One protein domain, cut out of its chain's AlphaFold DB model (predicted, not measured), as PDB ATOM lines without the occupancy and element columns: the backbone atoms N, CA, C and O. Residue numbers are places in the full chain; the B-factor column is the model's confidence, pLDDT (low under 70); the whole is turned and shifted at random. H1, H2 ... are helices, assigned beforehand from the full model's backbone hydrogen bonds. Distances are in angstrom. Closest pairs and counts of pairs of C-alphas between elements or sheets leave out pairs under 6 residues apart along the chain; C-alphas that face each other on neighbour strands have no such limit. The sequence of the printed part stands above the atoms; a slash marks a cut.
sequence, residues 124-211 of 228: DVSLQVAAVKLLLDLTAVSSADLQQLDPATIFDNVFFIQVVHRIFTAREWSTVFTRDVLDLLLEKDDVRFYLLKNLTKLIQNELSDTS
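AT A GLANCE: This is residues 124 to 211 of the 228 residues of an uncharacterized protein of Allomyces macrogynus (strain ATCC 38327) (UniProt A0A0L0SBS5). Helix H1 has two shorter helices side by side with it, H2 folded back as a hairpin and H3 along its first part; H4 crosses H2 steeply, and residues 203 to 211 stick out. The 88 printed residues have four named helices, H1 to H4 in order, and no named strand: all helix. The whole is compact, with a radius of gyration of the C-alphas of 13.9 A, and flat, 38 by 38 by 17 A.

HOW THE PARTS SIT: H1, residues 125 to 149, touches H2, residues 157 to 168, opposite ways at 13 degrees; closest C-alphas Thr 139 and Phe 160, 6.2 A. H3, residues 175 to 186, touches H1 the same way at 14 degrees; closest C-alphas Val 125 and Phe 177, 5.9 A. H4, residues 189 to 210, touches H2 at 67 degrees; closest C-alphas Ile 161 and Asn 198, 6.1 A. H3 and H4 touch only at the corner. Every O i to N i+4 pair is within hydrogen-bond range in H1, H3 and H4, 7 of 8 in H2.

IN THESE COORDINATES: H1 spans 36.4 A from C-alpha 125 (30.581, -35.721, -37.249); H4, 31.8 A, ends at C-alpha 210 (47.502, -12.087, -24.837).

THE WHOLE: The printed part has no cut and no long link; pLDDT is under 70 at residues 210 to 211.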
ATOM      1  N   ASP A 124      34.691 -37.316 -38.944       93.19
ATOM      2  CA  ASP A 124      33.302 -37.769 -38.983       93.19
ATOM      3  C   ASP A 124      32.473 -37.177 -37.850       93.19
ATOM      4  O   ASP A 124      32.673 -37.497 -36.678       93.19
ATOM      5  N   VAL A 125      31.468 -36.383 -38.214       94.56
ATOM      6  CA  VAL A 125      30.581 -35.721 -37.249       94.56
ATOM      7  C   VAL A 125      29.861 -36.717 -36.337       94.56
ATOM      8  O   VAL A 125      29.675 -36.438 -35.154       94.56
ATOM      9  N   SER A 126      29.483 -37.898 -36.838       94.38
ATOM     10  CA  SER A 126      28.790 -38.892 -36.008       94.38
ATOM     11  C   SER A 126      29.717 -39.448 -34.928       94.38
ATOM     12  O   SER A 126      29.274 -39.678 -33.802       94.38
ATOM     13  N   LEU A 127      31.003 -39.637 -35.243       95.94
ATOM     14  CA  LEU A 127      32.022 -40.002 -34.257       95.94
ATOM     15  C   LEU A 127      32.291 -38.877 -33.259       95.94
ATOM     16  O   LEU A 127      32.362 -39.167 -32.065       95.94
ATOM     17  N   GLN A 128      32.390 -37.627 -33.717       96.06
ATOM     18  CA  GLN A 128      32.592 -36.477 -32.835       96.06
ATOM     19  C   GLN A 128      31.460 -36.371 -31.799       96.06
ATOM     20  O   GLN A 128      31.709 -36.328 -30.593       96.06
ATOM     21  N   VAL A 129      30.201 -36.412 -32.255       96.25
ATOM     22  CA  VAL A 129      29.015 -36.353 -31.382       96.25
ATOM     23  C   VAL A 129      28.969 -37.555 -30.434       96.25
ATOM     24  O   VAL A 129      28.705 -37.396 -29.240       96.25
ATOM     25  N   ALA A 130      29.267 -38.763 -30.927       97.12
ATOM     26  CA  ALA A 130      29.312 -39.961 -30.089       97.12
ATOM     27  C   ALA A 130      30.383 -39.864 -28.995       97.12
ATOM     28  O   ALA A 130      30.129 -40.244 -27.851       97.12
ATOM     29  N   ALA A 131      31.560 -39.332 -29.326       97.38
ATOM     30  CA  ALA A 131      32.645 -39.139 -28.377       97.38
ATOM     31  C   ALA A 131      32.265 -38.136 -27.282       97.38
ATOM     32  O   ALA A 131      32.423 -38.447 -26.102       97.38
ATOM     33  N   VAL A 132      31.688 -36.987 -27.654       96.94
ATOM     34  CA  VAL A 132      31.192 -35.991 -26.692       96.94
ATOM     35  C   VAL A 132      30.137 -36.599 -25.774       96.94
ATOM     36  O   VAL A 132      30.259 -36.492 -24.557       96.94
ATOM     37  N   LYS A 133      29.147 -37.307 -26.326       97.12
ATOM     38  CA  LYS A 133      28.113 -37.971 -25.524       97.12
ATOM     39  C   LYS A 133      28.714 -38.941 -24.506       97.12
ATOM     40  O   LYS A 133      28.361 -38.897 -23.333       97.12
ATOM     41  N   LEU A 134      29.664 -39.775 -24.935       98.06
ATOM     42  CA  LEU A 134      30.352 -40.698 -24.035       98.06
ATOM     43  C   LEU A 134      31.155 -39.959 -22.957       98.06
ATOM     44  O   LEU A 134      31.128 -40.382 -21.808       98.06
ATOM     45  N   LEU A 135      31.831 -38.852 -23.280       97.81
ATOM     46  CA  LEU A 135      32.549 -38.034 -22.294       97.81
ATOM     47  C   LEU A 135      31.602 -37.411 -21.254       97.81
ATOM     48  O   LEU A 135      31.925 -37.391 -20.065       97.81
ATOM     49  N   LEU A 136      30.419 -36.954 -21.665       96.31
ATOM     50  CA  LEU A 136      29.394 -36.463 -20.737       96.31
ATOM     51  C   LEU A 136      28.858 -37.591 -19.845       96.31
ATOM     52  O   LEU A 136      28.757 -37.414 -18.631       96.31
ATOM     53  N   ASP A 137      28.611 -38.776 -20.409       95.75
ATOM     54  CA  ASP A 137      28.216 -39.957 -19.634       95.75
ATOM     55  C   ASP A 137      29.290 -40.342 -18.601       95.75
ATOM     56  O   ASP A 137      28.962 -40.720 -17.477       95.75
ATOM     57  N   LEU A 138      30.578 -40.250 -18.956       95.69
ATOM     58  CA  LEU A 138      31.683 -40.495 -18.022       95.69
ATOM     59  C   LEU A 138      31.772 -39.414 -16.938       95.69
ATOM     60  O   LEU A 138      32.066 -39.738 -15.790       95.69
ATOM     61  N   THR A 139      31.468 -38.157 -17.270       95.06
ATOM     62  CA  THR A 139      31.395 -37.060 -16.290       95.06
ATOM     63  C   THR A 139      30.306 -37.331 -15.258       95.06
ATOM     64  O   THR A 139      30.535 -37.150 -14.064       95.06
ATOM     65  N   ALA A 140      29.143 -37.820 -15.694       93.38
ATOM     66  CA  ALA A 140      28.048 -38.175 -14.797       93.38
ATOM     67  C   ALA A 140      28.433 -39.325 -13.849       93.38
ATOM     68  O   ALA A 140      28.197 -39.226 -12.647       93.38
ATOM     69  N   VAL A 141      29.082 -40.378 -14.366       92.69
ATOM     70  CA  VAL A 141      29.584 -41.487 -13.533       92.69
ATOM     71  C   VAL A 141      30.622 -40.994 -12.524       92.69
ATOM     72  O   VAL A 141      30.495 -41.274 -11.338       92.69
ATOM     73  N   SER A 142      31.605 -40.208 -12.969       91.50
ATOM     74  CA  SER A 142      32.647 -39.675 -12.083       91.50
ATOM     75  C   SER A 142      32.068 -38.760 -10.999       91.50
ATOM     76  O   SER A 142      32.450 -38.837  -9.835       91.50
ATOM     77  N   SER A 143      31.076 -37.936 -11.348       92.88
ATOM     78  CA  SER A 143      30.374 -37.076 -10.387       92.88
ATOM     79  C   SER A 143      29.639 -37.893  -9.322       92.88
ATOM     80  O   SER A 143      29.701 -37.550  -8.144       92.88
ATOM     81  N   ALA A 144      28.993 -38.996  -9.717       91.81
ATOM     82  CA  ALA A 144      28.325 -39.902  -8.788       91.81
ATOM     83  C   ALA A 144      29.323 -40.605  -7.849       91.81
ATOM     84  O   ALA A 144      29.059 -40.718  -6.652       91.81
ATOM     85  N   ASP A 145      30.484 -41.024  -8.357       89.31
ATOM     86  CA  ASP A 145      31.554 -41.598  -7.531       89.31
ATOM     87  C   ASP A 145      32.092 -40.580  -6.517       89.31
ATOM     88  O   ASP A 145      32.307 -40.909  -5.349       89.31
ATOM     89  N   LEU A 146      32.285 -39.327  -6.939       89.19
ATOM     90  CA  LEU A 146      32.725 -38.262  -6.042       89.19
ATOM     91  C   LEU A 146      31.673 -37.939  -4.977       89.19
ATOM     92  O   LEU A 146      32.053 -37.755  -3.826       89.19
ATOM     93  N   GLN A 147      30.380 -37.951  -5.315       91.25
ATOM     94  CA  GLN A 147      29.291 -37.788  -4.340       91.25
ATOM     95  C   GLN A 147      29.302 -38.853  -3.244       91.25
ATOM     96  O   GLN A 147      28.961 -38.563  -2.098       91.25
ATOM     97  N   GLN A 148      29.692 -40.087  -3.576       88.50
ATOM     98  CA  GLN A 148      29.814 -41.157  -2.582       88.50
ATOM     99  C   GLN A 148      30.970 -40.912  -1.604       88.50
ATOM    100  O   GLN A 148      30.901 -41.353  -0.457       88.50
ATOM    101  N   LEU A 149      32.032 -40.232  -2.045       87.38
ATOM    102  CA  LEU A 149      33.196 -39.903  -1.218       87.38
ATOM    103  C   LEU A 149      32.990 -38.615  -0.414       87.38
ATOM    104  O   LEU A 149      33.395 -38.538   0.744       87.38
ATOM    105  N   ASP A 150      32.373 -37.617  -1.035       90.44
ATOM    106  CA  ASP A 150      32.049 -36.321  -0.458       90.44
ATOM    107  C   ASP A 150      30.650 -35.879  -0.925       90.44
ATOM    108  O   ASP A 150      30.502 -35.401  -2.054       90.44
ATOM    109  N   PRO A 151      29.622 -35.969  -0.059       89.88
ATOM    110  CA  PRO A 151      28.258 -35.567  -0.397       89.88
ATOM    111  C   PRO A 151      28.106 -34.094  -0.802       89.88
ATOM    112  O   PRO A 151      27.102 -33.737  -1.416       89.88
ATOM    113  N   ALA A 152      29.065 -33.225  -0.454       89.56
ATOM    114  CA  ALA A 152      29.057 -31.825  -0.873       89.56
ATOM    115  C   ALA A 152      29.519 -31.640  -2.328       89.56
ATOM    116  O   ALA A 152      29.211 -30.621  -2.956       89.56
ATOM    117  N   THR A 153      30.245 -32.610  -2.884       88.62
ATOM    118  CA  THR A 153      30.663 -32.581  -4.282       88.62
ATOM    119  C   THR A 153      29.475 -32.936  -5.162       88.62
ATOM    120  O   THR A 153      28.970 -34.038  -5.091       88.62
ATOM    121  N   ILE A 154      29.016 -32.016  -6.012       88.56
ATOM    122  CA  ILE A 154      27.851 -32.252  -6.889       88.56
ATOM    123  C   ILE A 154      28.284 -32.723  -8.285       88.56
ATOM    124  O   ILE A 154      27.539 -33.421  -8.965       88.56
ATOM    125  N   PHE A 155      29.482 -32.330  -8.725       92.88
ATOM    126  CA  PHE A 155      29.896 -32.465 -10.118       92.88
ATOM    127  C   PHE A 155      31.419 -32.530 -10.255       92.88
ATOM    128  O   PHE A 155      32.140 -31.701  -9.686       92.88
ATOM    129  N   ASP A 156      31.913 -33.466 -11.063       94.19
ATOM    130  CA  ASP A 156      33.334 -33.612 -11.376       94.19
ATOM    131  C   ASP A 156      33.803 -32.546 -12.374       94.19
ATOM    132  O   ASP A 156      34.009 -32.778 -13.571       94.19
ATOM    133  N   ASN A 157      34.003 -31.333 -11.865       94.25
ATOM    134  CA  ASN A 157      34.481 -30.236 -12.692       94.25
ATOM    135  C   ASN A 157      35.954 -30.391 -13.118       94.25
ATOM    136  O   ASN A 157      36.385 -29.704 -14.044       94.25
ATOM    137  N   VAL A 158      36.735 -31.247 -12.449       92.50
ATOM    138  CA  VAL A 158      38.150 -31.484 -12.789       92.50
ATOM    139  C   VAL A 158      38.252 -32.290 -14.079       92.50
ATOM    140  O   VAL A 158      39.082 -31.985 -14.941       92.50
ATOM    141  N   PHE A 159      37.384 -33.284 -14.245       93.75
ATOM    142  CA  PHE A 159      37.253 -34.000 -15.505       93.75
ATOM    143  C   PHE A 159      36.553 -33.145 -16.567       93.75
ATOM    144  O   PHE A 159      37.057 -32.986 -17.680       93.75
ATOM    145  N   PHE A 160      35.427 -32.520 -16.215       95.94
ATOM    146  CA  PHE A 160      34.601 -31.811 -17.190       95.94
ATOM    147  C   PHE A 160      35.301 -30.621 -17.858       95.94
ATOM    148  O   PHE A 160      35.092 -30.384 -19.045       95.94
ATOM    149  N   ILE A 161      36.176 -29.891 -17.155       94.88
ATOM    150  CA  ILE A 161      36.925 -28.786 -17.780       94.88
ATOM    151  C   ILE A 161      37.821 -29.266 -18.933       94.88
ATOM    152  O   ILE A 161      37.992 -28.532 -19.904       94.88
ATOM    153  N   GLN A 162      38.338 -30.498 -18.877       93.56
ATOM    154  CA  GLN A 162      39.129 -31.084 -19.965       93.56
ATOM    155  C   GLN A 162      38.249 -31.381 -21.182       93.56
ATOM    156  O   GLN A 162      38.648 -31.110 -22.314       93.56
ATOM    157  N   VAL A 163      37.029 -31.873 -20.944       95.00
ATOM    158  CA  VAL A 163      36.019 -32.105 -21.987       95.00
ATOM    159  C   VAL A 163      35.627 -30.785 -22.652       95.00
ATOM    160  O   VAL A 163      35.673 -30.681 -23.876       95.00
ATOM    161  N   VAL A 164      35.317 -29.754 -21.858       95.50
ATOM    162  CA  VAL A 164      34.982 -28.413 -22.362       95.50
ATOM    163  C   VAL A 164      36.143 -27.838 -23.164       95.50
ATOM    164  O   VAL A 164      35.943 -27.428 -24.304       95.50
ATOM    165  N   HIS A 165      37.362 -27.852 -22.621       93.56
ATOM    166  CA  HIS A 165      38.535 -27.382 -23.352       93.56
ATOM    167  C   HIS A 165      38.640 -28.094 -24.701       93.56
ATOM    168  O   HIS A 165      38.733 -27.441 -25.735       93.56
ATOM    169  N   ARG A 166      38.542 -29.428 -24.721       93.94
ATOM    170  CA  ARG A 166      38.660 -30.199 -25.959       93.94
ATOM    171  C   ARG A 166      37.606 -29.824 -27.002       93.94
ATOM    172  O   ARG A 166      37.986 -29.597 -28.143       93.94
ATOM    173  N   ILE A 167      36.336 -29.693 -26.611       94.44
ATOM    174  CA  ILE A 167      35.226 -29.305 -27.503       94.44
ATOM    175  C   ILE A 167      35.450 -27.910 -28.104       94.44
ATOM    176  O   ILE A 167      35.305 -27.718 -29.309       94.44
ATOM    177  N   PHE A 168      35.831 -26.932 -27.282       91.75
ATOM    178  CA  PHE A 168      35.965 -25.538 -27.723       91.75
ATOM    179  C   PHE A 168      37.304 -25.233 -28.405       91.75
ATOM    180  O   PHE A 168      37.419 -24.219 -29.087       91.75
ATOM    181  N   THR A 169      38.286 -26.127 -28.284       89.69
ATOM    182  CA  THR A 169      39.516 -26.115 -29.096       89.69
ATOM    183  C   THR A 169      39.460 -27.066 -30.292       89.69
ATOM    184  O   THR A 169      40.489 -27.286 -30.931       89.69
ATOM    185  N   ALA A 170      38.294 -27.658 -30.575       88.81
ATOM    186  CA  ALA A 170      38.146 -28.581 -31.691       88.81
ATOM    187  C   ALA A 170      38.434 -27.874 -33.019       88.81
ATOM    188  O   ALA A 170      38.109 -26.697 -33.198       88.81
ATOM    189  N   ARG A 171      39.054 -28.594 -33.955       84.31
ATOM    190  CA  ARG A 171      39.586 -28.009 -35.193       84.31
ATOM    191  C   ARG A 171      38.502 -27.366 -36.057       84.31
ATOM    192  O   ARG A 171      38.743 -26.314 -36.645       84.31
ATOM    193  N   GLU A 172      37.340 -28.007 -36.152       84.19
ATOM    194  CA  GLU A 172      36.232 -27.565 -36.996       84.19
ATOM    195  C   GLU A 172      34.889 -27.831 -36.316       84.19
ATOM    196  O   GLU A 172      34.643 -28.913 -35.789       84.19
ATOM    197  N   TRP A 173      33.999 -26.839 -36.362       88.75
ATOM    198  CA  TRP A 173      32.621 -26.963 -35.898       88.75
ATOM    199  C   TRP A 173      31.696 -27.002 -37.109       88.75
ATOM    200  O   TRP A 173      31.364 -25.971 -37.696       88.75
ATOM    201  N   SER A 174      31.271 -28.204 -37.501       92.06
ATOM    202  CA  SER A 174      30.200 -28.332 -38.491       92.06
ATOM    203  C   SER A 174      28.866 -27.861 -37.897       92.06
ATOM    204  O   SER A 174      28.673 -27.857 -36.677       92.06
ATOM    205  N   THR A 175      27.907 -27.486 -38.744       92.88
ATOM    206  CA  THR A 175      26.566 -27.074 -38.289       92.88
ATOM    207  C   THR A 175      25.843 -28.190 -37.534       92.88
ATOM    208  O   THR A 175      25.179 -27.929 -36.534       92.88
ATOM    209  N   VAL A 176      26.013 -29.439 -37.981       92.62
ATOM    210  CA  VAL A 176      25.436 -30.629 -37.340       92.62
ATOM    211  C   VAL A 176      26.096 -30.891 -35.989       92.62
ATOM    212  O   VAL A 176      25.385 -31.055 -35.003       92.62
ATOM    213  N   PHE A 177      27.433 -30.852 -35.924       93.62
ATOM    214  CA  PHE A 177      28.168 -30.993 -34.665       93.62
ATOM    215  C   PHE A 177      27.743 -29.923 -33.657       93.62
ATOM    216  O   PHE A 177      27.420 -30.244 -32.520       93.62
ATOM    217  N   THR A 178      27.673 -28.665 -34.100       93.88
ATOM    218  CA  THR A 178      27.273 -27.529 -33.262       93.88
ATOM    219  C   THR A 178      25.891 -27.746 -32.661       93.88
ATOM    220  O   THR A 178      25.739 -27.637 -31.451       93.88
ATOM    221  N   ARG A 179      24.892 -28.080 -33.488       95.12
ATOM    222  CA  ARG A 179      23.528 -28.344 -33.015       95.12
ATOM    223  C   ARG A 179      23.517 -29.476 -31.986       95.12
ATOM    224  O   ARG A 179      23.084 -29.266 -30.861       95.12
ATOM    225  N   ASP A 180      24.039 -30.645 -32.356       94.62
ATOM    226  CA  ASP A 180      23.912 -31.854 -31.537       94.62
ATOM    227  C   ASP A 180      24.700 -31.751 -30.225       94.62
ATOM    228  O   ASP A 180      24.240 -32.211 -29.182       94.62
ATOM    229  N   VAL A 181      25.882 -31.127 -30.244       94.06
ATOM    230  CA  VAL A 181      26.692 -30.935 -29.034       94.06
ATOM    231  C   VAL A 181      26.124 -29.848 -28.135       94.06
ATOM    232  O   VAL A 181      26.131 -30.026 -26.918       94.06
ATOM    233  N   LEU A 182      25.613 -28.742 -28.685       93.75
ATOM    234  CA  LEU A 182      24.969 -27.720 -27.858       93.75
ATOM    235  C   LEU A 182      23.701 -28.257 -27.197       93.75
ATOM    236  O   LEU A 182      23.510 -28.001 -26.011       93.75
ATOM    237  N   ASP A 183      22.896 -29.047 -27.909       94.50
ATOM    238  CA  ASP A 183      21.721 -29.695 -27.323       94.50
ATOM    239  C   ASP A 183      22.127 -30.565 -26.122       94.50
ATOM    240  O   ASP A 183      21.584 -30.396 -25.030       94.50
ATOM    241  N   LEU A 184      23.163 -31.403 -26.269       93.81
ATOM    242  CA  LEU A 184      23.695 -32.234 -25.178       93.81
ATOM    243  C   LEU A 184      24.229 -31.414 -23.990       93.81
ATOM    244  O   LEU A 184      24.074 -31.807 -22.833       93.81
ATOM    245  N   LEU A 185      24.900 -30.295 -24.262       93.94
ATOM    246  CA  LEU A 185      25.527 -29.457 -23.240       93.94
ATOM    247  C   LEU A 185      24.525 -28.574 -22.481       93.94
ATOM    248  O   LEU A 185      24.786 -28.195 -21.339       93.94
ATOM    249  N   LEU A 186      23.409 -28.214 -23.114       93.69
ATOM    250  CA  LEU A 186      22.408 -27.306 -22.551       93.69
ATOM    251  C   LEU A 186      21.214 -28.034 -21.922       93.69
ATOM    252  O   LEU A 186      20.467 -27.397 -21.173       93.69
ATOM    253  N   GLU A 187      21.065 -29.339 -22.186       92.81
ATOM    254  CA  GLU A 187      19.975 -30.188 -21.685       92.81
ATOM    255  C   GLU A 187      19.882 -30.200 -20.152       92.81
ATOM    256  O   GLU A 187      18.783 -30.134 -19.603       92.81
ATOM    257  N   LYS A 188      21.022 -30.266 -19.450       92.12
ATOM    258  CA  LYS A 188      21.067 -30.388 -17.984       92.12
ATOM    259  C   LYS A 188      21.607 -29.129 -17.312       92.12
ATOM    260  O   LYS A 188      22.592 -28.542 -17.759       92.12
ATOM    261  N   ASP A 189      20.975 -28.731 -16.211       92.88
ATOM    262  CA  ASP A 189      21.282 -27.479 -15.509       92.88
ATOM    263  C   ASP A 189      22.693 -27.452 -14.905       92.88
ATOM    264  O   ASP A 189      23.372 -26.425 -14.968       92.88
ATOM    265  N   ASP A 190      23.152 -28.575 -14.353       92.62
ATOM    266  CA  ASP A 190      24.497 -28.746 -13.803       92.62
ATOM    267  C   ASP A 190      25.565 -28.623 -14.899       92.62
ATOM    268  O   ASP A 190      26.470 -27.791 -14.794       92.62
ATOM    269  N   VAL A 191      25.409 -29.367 -15.995       94.56
ATOM    270  CA  VAL A 191      26.296 -29.309 -17.165       94.56
ATOM    271  C   VAL A 191      26.344 -27.886 -17.717       94.56
ATOM    272  O   VAL A 191      27.433 -27.344 -17.908       94.56
ATOM    273  N   ARG A 192      25.186 -27.234 -17.891       95.44
ATOM    274  CA  ARG A 192      25.090 -25.852 -18.381       95.44
ATOM    275  C   ARG A 192      25.790 -24.859 -17.453       95.44
ATOM    276  O   ARG A 192      26.529 -23.994 -17.925       95.44
ATOM    277  N   PHE A 193      25.598 -24.981 -16.140       95.50
ATOM    278  CA  PHE A 193      26.261 -24.120 -15.161       95.50
ATOM    279  C   PHE A 193      27.787 -24.265 -15.223       95.50
ATOM    280  O   PHE A 193      28.508 -23.268 -15.356       95.50
ATOM    281  N   TYR A 194      28.296 -25.499 -15.165       95.81
ATOM    282  CA  TYR A 194      29.736 -25.749 -15.201       95.81
ATOM    283  C   TYR A 194      30.352 -25.433 -16.566       95.81
ATOM    284  O   TYR A 194      31.500 -24.990 -16.617       95.81
ATOM    285  N   LEU A 195      29.594 -25.564 -17.657       96.69
ATOM    286  CA  LEU A 195      30.015 -25.160 -18.996       96.69
ATOM    287  C   LEU A 195      30.314 -23.663 -19.029       96.69
ATOM    288  O   LEU A 195      31.435 -23.273 -19.342       96.69
ATOM    289  N   LEU A 196      29.345 -22.823 -18.650       95.44
ATOM    290  CA  LEU A 196      29.503 -21.363 -18.656       95.44
ATOM    291  C   LEU A 196      30.622 -20.907 -17.709       95.44
ATOM    292  O   LEU A 196      31.415 -20.020 -18.042       95.44
ATOM    293  N   LYS A 197      30.739 -21.556 -16.545       94.81
ATOM    294  CA  LYS A 197      31.825 -21.318 -15.588       94.81
ATOM    295  C   LYS A 197      33.196 -21.640 -16.186       94.81
ATOM    296  O   LYS A 197      34.128 -20.852 -16.030       94.81
ATOM    297  N   ASN A 198      33.338 -22.783 -16.854       95.56
ATOM    298  CA  ASN A 198      34.604 -23.201 -17.454       95.56
ATOM    299  C   ASN A 198      34.944 -22.377 -18.701       95.56
ATOM    300  O   ASN A 198      36.097 -21.991 -18.855       95.56
ATOM    301  N   LEU A 199      33.962 -22.021 -19.531       94.12
ATOM    302  CA  LEU A 199      34.163 -21.125 -20.673       94.12
ATOM    303  C   LEU A 199      34.675 -19.754 -20.242       94.12
ATOM    304  O   LEU A 199      35.621 -19.245 -20.831       94.12
ATOM    305  N   THR A 200      34.109 -19.192 -19.171       93.19
ATOM    306  CA  THR A 200      34.587 -17.920 -18.611       93.19
ATOM    307  C   THR A 200      36.065 -18.007 -18.228       93.19
ATOM    308  O   THR A 200      36.838 -17.115 -18.566       93.19
ATOM    309  N   LYS A 201      36.481 -19.107 -17.584       91.06
ATOM    310  CA  LYS A 201      37.891 -19.346 -17.236       91.06
ATOM    311  C   LYS A 201      38.781 -19.480 -18.470       91.06
ATOM    312  O   LYS A 201      39.854 -18.893 -18.496       91.06
ATOM    313  N   LEU A 202      38.345 -20.232 -19.481       90.12
ATOM    314  CA  LEU A 202      39.106 -20.412 -20.721       90.12
ATOM    315  C   LEU A 202      39.319 -19.071 -21.433       90.12
ATOM    316  O   LEU A 202      40.448 -18.731 -21.762       90.12
ATOM    317  N   ILE A 203      38.262 -18.269 -21.575       91.06
ATOM    318  CA  ILE A 203      38.337 -16.939 -22.195       91.06
ATOM    319  C   ILE A 203      39.258 -16.007 -21.394       91.06
ATOM    320  O   ILE A 203      40.078 -15.301 -21.975       91.06
ATOM    321  N   GLN A 204      39.155 -16.000 -20.061       90.94
ATOM    322  CA  GLN A 204      40.012 -15.178 -19.199       90.94
ATOM    323  C   GLN A 204      41.492 -15.553 -19.301       90.94
ATOM    324  O   GLN A 204      42.336 -14.655 -19.308       90.94
ATOM    325  N   ASN A 205      41.805 -16.845 -19.396       87.69
ATOM    326  CA  ASN A 205      43.175 -17.313 -19.575       87.69
ATOM    327  C   ASN A 205      43.745 -16.825 -20.915       87.69
ATOM    328  O   ASN A 205      44.785 -16.178 -20.923       87.69
ATOM    329  N   GLU A 206      43.011 -17.008 -22.016       86.00
ATOM    330  CA  GLU A 206      43.440 -16.550 -23.348       86.00
ATOM    331  C   GLU A 206      43.633 -15.020 -23.412       86.00
ATOM    332  O   GLU A 206      44.599 -14.517 -23.991       86.00
ATOM    333  N   LEU A 207      42.749 -14.248 -22.768       86.50
ATOM    334  CA  LEU A 207      42.870 -12.786 -22.688       86.50
ATOM    335  C   LEU A 207      44.082 -12.343 -21.851       86.50
ATOM    336  O   LEU A 207      44.763 -11.379 -22.209       86.50
ATOM    337  N   SER A 208      44.363 -13.047 -20.755       83.19
ATOM    338  CA  SER A 208      45.498 -12.756 -19.869       83.19
ATOM    339  C   SER A 208      46.836 -13.114 -20.524       83.19
ATOM    340  O   SER A 208      47.789 -12.341 -20.433       83.19
ATOM    341  N   ASP A 209      46.887 -14.227 -21.260       71.12
ATOM    342  CA  ASP A 209      48.064 -14.657 -22.022       71.12
ATOM    343  C   ASP A 209      48.378 -13.687 -23.173       71.12
ATOM    344  O   ASP A 209      49.541 -13.372 -23.441       71.12
ATOM    345  N   THR A 210      47.344 -13.113 -23.794       57.16
ATOM    346  CA  THR A 210      47.502 -12.087 -24.837       57.16
ATOM    347  C   THR A 210      48.017 -10.756 -24.268       57.16
ATOM    348  O   THR A 210      48.792 -10.062 -24.929       57.16
ATOM    349  N   SER A 211      47.673 -10.412 -23.022       54.88
ATOM    350  CA  SER A 211      48.195  -9.218 -22.333       54.88
ATOM    351  C   SER A 211      49.651  -9.365 -21.857       54.88
ATOM    352  O   SER A 211      50.256  -8.370 -21.457       54.88
TER     353      SER A 211